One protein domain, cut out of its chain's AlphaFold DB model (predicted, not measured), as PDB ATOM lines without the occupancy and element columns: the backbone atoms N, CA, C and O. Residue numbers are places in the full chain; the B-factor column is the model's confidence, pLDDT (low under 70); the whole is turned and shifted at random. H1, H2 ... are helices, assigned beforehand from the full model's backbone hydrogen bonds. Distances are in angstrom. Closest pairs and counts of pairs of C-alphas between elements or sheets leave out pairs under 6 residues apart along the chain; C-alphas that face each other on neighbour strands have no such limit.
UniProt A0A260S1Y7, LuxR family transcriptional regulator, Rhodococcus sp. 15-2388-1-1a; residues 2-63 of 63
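This is residues 2 to 63 of the 63 residues of the protein "LuxR family transcriptional regulator" of Rhodococcus sp. 15-2388-1-1a (UniProt A0A260S1Y7). One long helix, H3, makes an edge of a small flat domain, and the shorter H2, H1 and H4 sit in a row beside it. H2 packs on residues 21 to 24 of H3, H4 is near H3 at Arg 32, and the very short H1 sits between H2 and H4; residues 55 to 63 make a tail on the side of H4 away from H3. The printed part has 62 residues with four named helices in the order H1, H2, H3, H4 and no named strand, and its class is all helix. It is compact, with a radius of gyration of the C-alphas of 11.7 A and spans of 31 by 27 by 15 A.

H1 holds residues 2 to 5, from C-alpha 2 at (-32.451, -18.259, 24.400). H2 holds residues 10 to 16. H3, residues 21 to 37, is 24.4 A long and begins at C-alpha 21 at (-44.006, -16.796, 15.871). H4, residues 45 to 54, is 14.4 A long and ends at C-alpha 54 at (-22.985, -8.899, 29.203).

H1 and H2 touch, their closest C-alphas those of Trp 4 and Ala 13, 4.9 A apart. H2 touches H3 at residues 21 to 24 of H3 alone, the closest C-alphas being those of Ala 14 and Val 21, 5.4 A apart. They run opposite ways at a steep tilt of 68 degrees, only just short of about perpendicular. H3 and H4 are close but not clearly touching, with the C-alphas of Arg 32 and Leu 48 closest at 7.5 A. H1 and H4 are close but not clearly touching, and H2 and H4 are apart. In H2, H3 and H4 every O i to N i+4 pair is within hydrogen-bond range; H1 is too short for such a pair.

The C-alphas of Tyr 18 and Gly 39, the two farthest apart, are 32.3 A from each other. The printed part has no cut. The links H1 to H2 and H2 to H3 are tight, and H3 to H4 is short. No printed residue is under 70 in pLDDT.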
ATOM      1  N   LEU A   2     -33.497 -17.267  24.690       94.00
ATOM      2  CA  LEU A   2     -32.451 -18.259  24.400       94.00
ATOM      3  C   LEU A   2     -32.795 -19.157  23.197       94.00
ATOM      4  O   LEU A   2     -32.030 -19.209  22.246       94.00
ATOM      5  N   ALA A   3     -34.012 -19.705  23.131       95.75
ATOM      6  CA  ALA A   3     -34.460 -20.474  21.962       95.75
ATOM      7  C   ALA A   3     -34.342 -19.714  20.622       95.75
ATOM      8  O   ALA A   3     -34.026 -20.309  19.597       95.75
ATOM      9  N   TRP A   4     -34.551 -18.389  20.614       96.44
ATOM     10  CA  TRP A   4     -34.336 -17.569  19.419       96.44
ATOM     11  C   TRP A   4     -32.851 -17.418  19.088       96.44
ATOM     12  O   TRP A   4     -32.487 -17.491  17.918       96.44
ATOM     13  N   PHE A   5     -31.982 -17.249  20.087       96.44
ATOM     14  CA  PHE A   5     -30.535 -17.218  19.868       96.44
ATOM     15  C   PHE A   5     -30.027 -18.530  19.248       96.44
ATOM     16  O   PHE A   5     -29.309 -18.458  18.253       96.44
ATOM     17  N   ALA A   6     -30.555 -19.672  19.699       95.88
ATOM     18  CA  ALA A   6     -30.228 -21.023  19.219       95.88
ATOM     19  C   ALA A   6     -30.705 -21.378  17.811       95.88
ATOM     20  O   ALA A   6     -30.359 -22.434  17.299       95.88
ATOM     21  N   SER A   7     -31.563 -20.556  17.209       96.50
ATOM     22  CA  SER A   7     -32.293 -20.951  16.003       96.50
ATOM     23  C   SER A   7     -31.981 -20.055  14.818       96.50
ATOM     24  O   SER A   7     -31.992 -18.829  14.947       96.50
ATOM     25  N   ASP A   8     -31.852 -20.636  13.632       93.62
ATOM     26  CA  ASP A   8     -31.637 -19.878  12.389       93.62
ATOM     27  C   ASP A   8     -32.870 -19.084  11.938       93.62
ATOM     28  O   ASP A   8     -32.767 -18.105  11.200       93.62
ATOM     29  N   SER A   9     -34.062 -19.454  12.418       96.81
ATOM     30  CA  SER A   9     -35.307 -18.751  12.105       96.81
ATOM     31  C   SER A   9     -36.256 -18.666  13.297       96.81
ATOM     32  O   SER A   9     -36.217 -19.473  14.229       96.81
ATOM     33  N   LYS A  10     -37.141 -17.662  13.269       96.88
ATOM     34  CA  LYS A  10     -38.158 -17.474  14.314       96.88
ATOM     35  C   LYS A  10     -39.146 -18.636  14.349       96.88
ATOM     36  O   LYS A  10     -39.651 -18.958  15.414       96.88
ATOM     37  N   THR A  11     -39.400 -19.265  13.202       98.12
ATOM     38  CA  THR A  11     -40.264 -20.445  13.085       98.12
ATOM     39  C   THR A  11     -39.674 -21.636  13.831       98.12
ATOM     40  O   THR A  11     -40.386 -22.278  14.599       98.12
ATOM     41  N   VAL A  12     -38.371 -21.896  13.664       98.25
ATOM     42  CA  VAL A  12     -37.668 -22.967  14.392       98.25
ATOM     43  C   VAL A  12     -37.664 -22.682  15.896       98.25
ATOM     44  O   VAL A  12     -38.056 -23.547  16.675       98.25
ATOM     45  N   ALA A  13     -37.347 -21.447  16.297       98.00
ATOM     46  CA  ALA A  13     -37.362 -21.041  17.704       98.00
ATOM     47  C   ALA A  13     -38.742 -21.166  18.357       98.00
ATOM     48  O   ALA A  13     -38.857 -21.572  19.505       98.00
ATOM     49  N   ALA A  14     -39.798 -20.774  17.641       98.06
ATOM     50  CA  ALA A  14     -41.166 -20.847  18.135       98.06
ATOM     51  C   ALA A  14     -41.602 -22.306  18.330       98.06
ATOM     52  O   ALA A  14     -42.189 -22.645  19.357       98.06
ATOM     53  N   ARG A  15     -41.243 -23.179  17.376       98.06
ATOM     54  CA  ARG A  15     -41.525 -24.616  17.441       98.06
ATOM     55  C   ARG A  15     -40.811 -25.293  18.611       98.06
ATOM     56  O   ARG A  15     -41.440 -26.110  19.273       98.06
ATOM     57  N   SER A  16     -39.550 -24.953  18.888       97.75
ATOM     58  CA  SER A  16     -38.772 -25.607  19.954       97.75
ATOM     59  C   SER A  16     -39.290 -25.328  21.367       97.75
ATOM     60  O   SER A  16     -39.014 -26.104  22.275       97.75
ATOM     61  N   VAL A  17     -40.060 -24.251  21.556       97.19
ATOM     62  CA  VAL A  17     -40.679 -23.900  22.847       97.19
ATOM     63  C   VAL A  17     -42.210 -23.877  22.797       97.19
ATOM     64  O   VAL A  17     -42.838 -23.346  23.706       97.19
ATOM     65  N   TYR A  18     -42.812 -24.454  21.750       97.94
ATOM     66  CA  TYR A  18     -44.264 -24.624  21.588       97.94
ATOM     67  C   TYR A  18     -45.091 -23.329  21.684       97.94
ATOM     68  O   TYR A  18     -46.178 -23.309  22.257       97.94
ATOM     69  N   ILE A  19     -44.601 -22.237  21.091       97.62
ATOM     70  CA  ILE A  19     -45.340 -20.966  21.012       97.62
ATOM     71  C   ILE A  19     -45.508 -20.496  19.567       97.62
ATOM     72  O   ILE A  19     -44.925 -21.046  18.636       97.62
ATOM     73  N   SER A  20     -46.301 -19.443  19.362       98.38
ATOM     74  CA  SER A  20     -46.446 -18.825  18.043       98.38
ATOM     75  C   SER A  20     -45.240 -17.948  17.673       98.38
ATOM     76  O   SER A  20     -44.585 -17.345  18.530       98.38
ATOM     77  N   VAL A  21     -44.991 -17.776  16.372       98.25
ATOM     78  CA  VAL A  21     -44.006 -16.796  15.871       98.25
ATOM     79  C   VAL A  21     -44.382 -15.364  16.283       98.25
ATOM     80  O   VAL A  21     -43.498 -14.549  16.555       98.25
ATOM     81  N   GLY A  22     -45.681 -15.059  16.390       98.44
ATOM     82  CA  GLY A  22     -46.175 -13.780  16.907       98.44
ATOM     83  C   GLY A  22     -45.691 -13.511  18.334       98.44
ATOM     84  O   GLY A  22     -45.152 -12.441  18.609       98.44
ATOM     85  N   THR A  23     -45.762 -14.519  19.203       98.19
ATOM     86  CA  THR A  23     -45.265 -14.442  20.584       98.19
ATOM     87  C   THR A  23     -43.759 -14.167  20.620       98.19
ATOM     88  O   THR A  23     -43.314 -13.272  21.340       98.19
ATOM     89  N   ILE A  24     -42.962 -14.854  19.788       98.00
ATOM     90  CA  ILE A  24     -41.519 -14.572  19.644       98.00
ATOM     91  C   ILE A  24     -41.279 -13.115  19.222       98.00
ATOM     92  O   ILE A  24     -40.446 -12.436  19.828       98.00
ATOM     93  N   ASN A  25     -42.010 -12.611  18.221       98.19
ATOM     94  CA  ASN A  25     -41.889 -11.219  17.773       98.19
ATOM     95  C   ASN A  25     -42.178 -10.233  18.912       98.19
ATOM     96  O   ASN A  25     -41.395  -9.306  19.122       98.19
ATOM     97  N   THR A  26     -43.240 -10.459  19.690       98.44
ATOM     98  CA  THR A  26     -43.562  -9.633  20.861       98.44
ATOM     99  C   THR A  26     -42.425  -9.630  21.882       98.44
ATOM    100  O   THR A  26     -42.048  -8.562  22.369       98.44
ATOM    101  N   HIS A  27     -41.835 -10.790  22.190       97.75
ATOM    102  CA  HIS A  27     -40.696 -10.861  23.109       97.75
ATOM    103  C   HIS A  27     -39.470 -10.107  22.584       97.75
ATOM    104  O   HIS A  27     -38.874  -9.352  23.354       97.75
ATOM    105  N   ILE A  28     -39.127 -10.252  21.297       97.81
ATOM    106  CA  ILE A  28     -38.006  -9.533  20.663       97.81
ATOM    107  C   ILE A  28     -38.228  -8.017  20.734       97.81
ATOM    108  O   ILE A  28     -37.327  -7.284  21.144       97.81
ATOM    109  N   THR A  29     -39.419  -7.538  20.372       98.31
ATOM    110  CA  THR A  29     -39.746  -6.106  20.424       98.31
ATOM    111  C   THR A  29     -39.626  -5.565  21.847       98.31
ATOM    112  O   THR A  29     -38.935  -4.571  22.065       98.31
ATOM    113  N   ARG A  30     -40.213  -6.254  22.834       98.38
ATOM    114  CA  ARG A  30     -40.182  -5.819  24.241       98.38
ATOM    115  C   ARG A  30     -38.769  -5.766  24.812       98.38
ATOM    116  O   ARG A  30     -38.420  -4.803  25.486       98.38
ATOM    117  N   VAL A  31     -37.940  -6.782  24.564       97.75
ATOM    118  CA  VAL A  31     -36.571  -6.786  25.104       97.75
ATOM    119  C   VAL A  31     -35.702  -5.714  24.439       97.75
ATOM    120  O   VAL A  31     -34.918  -5.060  25.120       97.75
ATOM    121  N   ARG A  32     -35.891  -5.450  23.138       98.25
ATOM    122  CA  ARG A  32     -35.211  -4.339  22.455       98.25
ATOM    123  C   ARG A  32     -35.609  -2.988  23.030       98.25
ATOM    124  O   ARG A  32     -34.732  -2.164  23.266       98.25
ATOM    125  N   GLN A  33     -36.899  -2.784  23.294       98.56
ATOM    126  CA  GLN A  33     -37.396  -1.573  23.951       98.56
ATOM    127  C   GLN A  33     -36.784  -1.396  25.345       98.56
ATOM    128  O   GLN A  33     -36.318  -0.305  25.654       98.56
ATOM    129  N   LYS A  34     -36.702  -2.462  26.154       98.38
ATOM    130  CA  LYS A  34     -36.061  -2.417  27.481       98.38
ATOM    131  C   LYS A  34     -34.601  -1.969  27.407       98.38
ATOM    132  O   LYS A  34     -34.203  -1.071  28.136       98.38
ATOM    133  N   TYR A  35     -33.823  -2.553  26.498       98.50
ATOM    134  CA  TYR A  35     -32.427  -2.161  26.306       98.50
ATOM    135  C   TYR A  35     -32.276  -0.737  25.766       98.50
ATOM    136  O   TYR A  35     -31.395  -0.003  26.207       98.50
ATOM    137  N   ALA A  36     -33.135  -0.327  24.831       98.50
ATOM    138  CA  ALA A  36     -33.130   1.032  24.301       98.50
ATOM    139  C   ALA A  36     -33.464   2.077  25.379       98.50
ATOM    140  O   ALA A  36     -32.808   3.113  25.427       98.50
ATOM    141  N   ALA A  37     -34.409   1.783  26.279       98.56
ATOM    142  CA  ALA A  37     -34.823   2.682  27.360       98.56
ATOM    143  C   ALA A  37     -33.693   3.030  28.345       98.56
ATOM    144  O   ALA A  37     -33.741   4.078  28.979       98.56
ATOM    145  N   VAL A  38     -32.665   2.184  28.446       98.38
ATOM    146  CA  VAL A  38     -31.473   2.414  29.283       98.38
ATOM    147  C   VAL A  38     -30.225   2.769  28.460       98.38
ATOM    148  O   VAL A  38     -29.102   2.595  28.924       98.38
ATOM    149  N   GLY A  39     -30.389   3.211  27.207       98.25
ATOM    150  CA  GLY A  39     -29.278   3.637  26.342       98.25
ATOM    151  C   GLY A  39     -28.408   2.499  25.790       98.25
ATOM    152  O   GLY A  39     -27.363   2.745  25.191       98.25
ATOM    153  N   ARG A  40     -28.826   1.237  25.940       98.38
ATOM    154  CA  ARG A  40     -28.064   0.037  25.543       98.38
ATOM    155  C   ARG A  40     -28.670  -0.678  24.332       98.38
ATOM    156  O   ARG A  40     -28.725  -1.905  24.310       98.38
ATOM    157  N   SER A  41     -29.111   0.070  23.316       98.12
ATOM    158  CA  SER A  41     -29.831  -0.455  22.138       98.12
ATOM    159  C   SER A  41     -29.209  -1.726  21.528       98.12
ATOM    160  O   SER A  41     -27.987  -1.873  21.451       98.12
ATOM    161  N   ALA A  42     -30.073  -2.652  21.093       98.31
ATOM    162  CA  ALA A  42     -29.708  -3.959  20.541       98.31
ATOM    163  C   ALA A  42     -30.595  -4.339  19.328       98.31
ATOM    164  O   ALA A  42     -31.465  -5.212  19.423       98.31
ATOM    165  N   PRO A  43     -30.419  -3.678  18.168       97.31
ATOM    166  CA  PRO A  43     -31.356  -3.771  17.045       97.31
ATOM    167  C   PRO A  43     -31.247  -5.069  16.231       97.31
ATOM    168  O   PRO A  43     -32.162  -5.392  15.475       97.31
ATOM    169  N   THR A  44     -30.175  -5.849  16.384       97.69
ATOM    170  CA  THR A  44     -29.947  -7.109  15.653       97.69
ATOM    171  C   THR A  44     -30.030  -8.321  16.583       97.69
ATOM    172  O   THR A  44     -30.039  -8.177  17.805       97.69
ATOM    173  N   LYS A  45     -30.133  -9.538  16.025       97.12
ATOM    174  CA  LYS A  45     -30.082 -10.782  16.819       97.12
ATOM    175  C   LYS A  45     -28.751 -10.885  17.577       97.12
ATOM    176  O   LYS A  45     -28.764 -11.128  18.778       97.12
ATOM    177  N   ALA A  46     -27.641 -10.611  16.889       97.38
ATOM    178  CA  ALA A  46     -26.295 -10.637  17.458       97.38
ATOM    179  C   ALA A  46     -26.104  -9.597  18.572       97.38
ATOM    180  O   ALA A  46     -25.623  -9.939  19.646       97.38
ATOM    181  N   ALA A  47     -26.552  -8.350  18.375       98.06
ATOM    182  CA  ALA A  47     -26.458  -7.325  19.417       98.06
ATOM    183  C   ALA A  47     -27.254  -7.717  20.672       98.06
ATOM    184  O   ALA A  47     -26.817  -7.484  21.794       98.06
ATOM    185  N   LEU A  48     -28.418  -8.342  20.488       97.94
ATOM    186  CA  LEU A  48     -29.266  -8.775  21.591       97.94
ATOM    187  C   LEU A  48     -28.682  -9.981  22.340       97.94
ATOM    188  O   LEU A  48     -28.819 -10.058  23.558       97.94
ATOM    189  N   PHE A  49     -27.993 -10.875  21.628       97.81
ATOM    190  CA  PHE A  49     -27.200 -11.944  22.231       97.81
ATOM    191  C   PHE A  49     -26.011 -11.387  23.024       97.81
ATOM    192  O   PHE A  49     -25.822 -11.751  24.178       97.81
ATOM    193  N   ALA A  50     -25.280 -10.417  22.465       98.00
ATOM    194  CA  ALA A  50     -24.186  -9.749  23.167       98.00
ATOM    195  C   ALA A  50     -24.651  -9.080  24.472       98.00
ATOM    196  O   ALA A  50     -23.954  -9.159  25.480       98.00
ATOM    197  N   ARG A  51     -25.848  -8.472  24.493       98.25
ATOM    198  CA  ARG A  51     -26.431  -7.958  25.743       98.25
ATOM    199  C   ARG A  51     -26.761  -9.065  26.737       98.25
ATOM    200  O   ARG A  51     -26.466  -8.910  27.912       98.25
ATOM    201  N   ALA A  52     -27.314 -10.184  26.272       97.56
ATOM    202  CA  ALA A  52     -27.585 -11.328  27.136       97.56
ATOM    203  C   ALA A  52     -26.303 -11.894  27.777       97.56
ATOM    204  O   ALA A  52     -26.340 -12.241  28.952       97.56
ATOM    205  N   LEU A  53     -25.180 -11.923  27.047       97.75
ATOM    206  CA  LEU A  53     -23.871 -12.294  27.598       97.75
ATOM    207  C   LEU A  53     -23.371 -11.275  28.632       97.75
ATOM    208  O   LEU A  53     -22.960 -11.653  29.723       97.75
ATOM    209  N   GLN A  54     -23.424  -9.979  28.304       97.69
ATOM    210  CA  GLN A  54     -22.985  -8.899  29.203       97.69
ATOM    211  C   GLN A  54     -23.776  -8.861  30.515       97.69
ATOM    212  O   GLN A  54     -23.217  -8.521  31.552       97.69
ATOM    213  N   ASP A  55     -25.062  -9.205  30.455       97.38
ATOM    214  CA  ASP A  55     -25.981  -9.130  31.590       97.38
ATOM    215  C   ASP A  55     -26.108 -10.475  32.331       97.38
ATOM    216  O   ASP A  55     -26.910 -10.595  33.256       97.38
ATOM    217  N   GLY A  56     -25.335 -11.498  31.937       97.00
ATOM    218  CA  GLY A  56     -25.311 -12.804  32.605       97.00
ATOM    219  C   GLY A  56     -26.581 -13.640  32.411       97.00
ATOM    220  O   GLY A  56     -26.895 -14.496  33.230       97.00
ATOM    221  N   HIS A  57     -27.342 -13.400  31.343       95.56
ATOM    222  CA  HIS A  57     -28.511 -14.214  30.992       95.56
ATOM    223  C   HIS A  57     -28.149 -15.523  30.277       95.56
ATOM    224  O   HIS A  57     -29.026 -16.365  30.086       95.56
ATOM    225  N   THR A  58     -26.907 -15.649  29.813       95.81
ATOM    226  CA  THR A  58     -26.326 -16.851  29.205       95.81
ATOM    227  C   THR A  58     -24.805 -16.709  29.154       95.81
ATOM    228  O   THR A  58     -24.283 -15.598  29.297       95.81
ATOM    229  N   HIS A  59     -24.100 -17.810  28.910       96.75
ATOM    230  CA  HIS A  59     -22.644 -17.848  28.771       96.75
ATOM    231  C   HIS A  59     -22.238 -18.544  27.478       96.75
ATOM    232  O   HIS A  59     -22.929 -19.449  27.034       96.75
ATOM    233  N   LEU A  60     -21.091 -18.176  26.893       94.44
ATOM    234  CA  LEU A  60     -20.593 -18.801  25.657       94.44
ATOM    235  C   LEU A  60     -20.393 -20.320  25.778       94.44
ATOM    236  O   LEU A  60     -20.498 -21.008  24.778       94.44
ATOM    237  N   SER A  61     -20.149 -20.843  26.981       96.00
ATOM    238  CA  SER A  61     -20.021 -22.285  27.236       96.00
ATOM    239  C   SER A  61     -21.323 -23.076  27.065       96.00
ATOM    240  O   SER A  61     -21.290 -24.300  27.103       96.00
ATOM    241  N   GLU A  62     -22.465 -22.400  26.938       92.31
ATOM    242  CA  GLU A  62     -23.787 -23.014  26.754       92.31
ATOM    243  C   GLU A  62     -24.175 -23.165  25.268       92.31
ATOM    244  O   GLU A  62     -25.293 -23.602  24.985       92.31
ATOM    245  N   TRP A  63     -23.291 -22.780  24.335       91.25
ATOM    246  CA  TRP A  63     -23.555 -22.673  22.892       91.25
ATOM    247  C   TRP A  63     -22.552 -23.442  22.040       91.25
ATOM    248  O   TRP A  63     -21.352 -23.449  22.390       91.25
TER     249      TRP A  63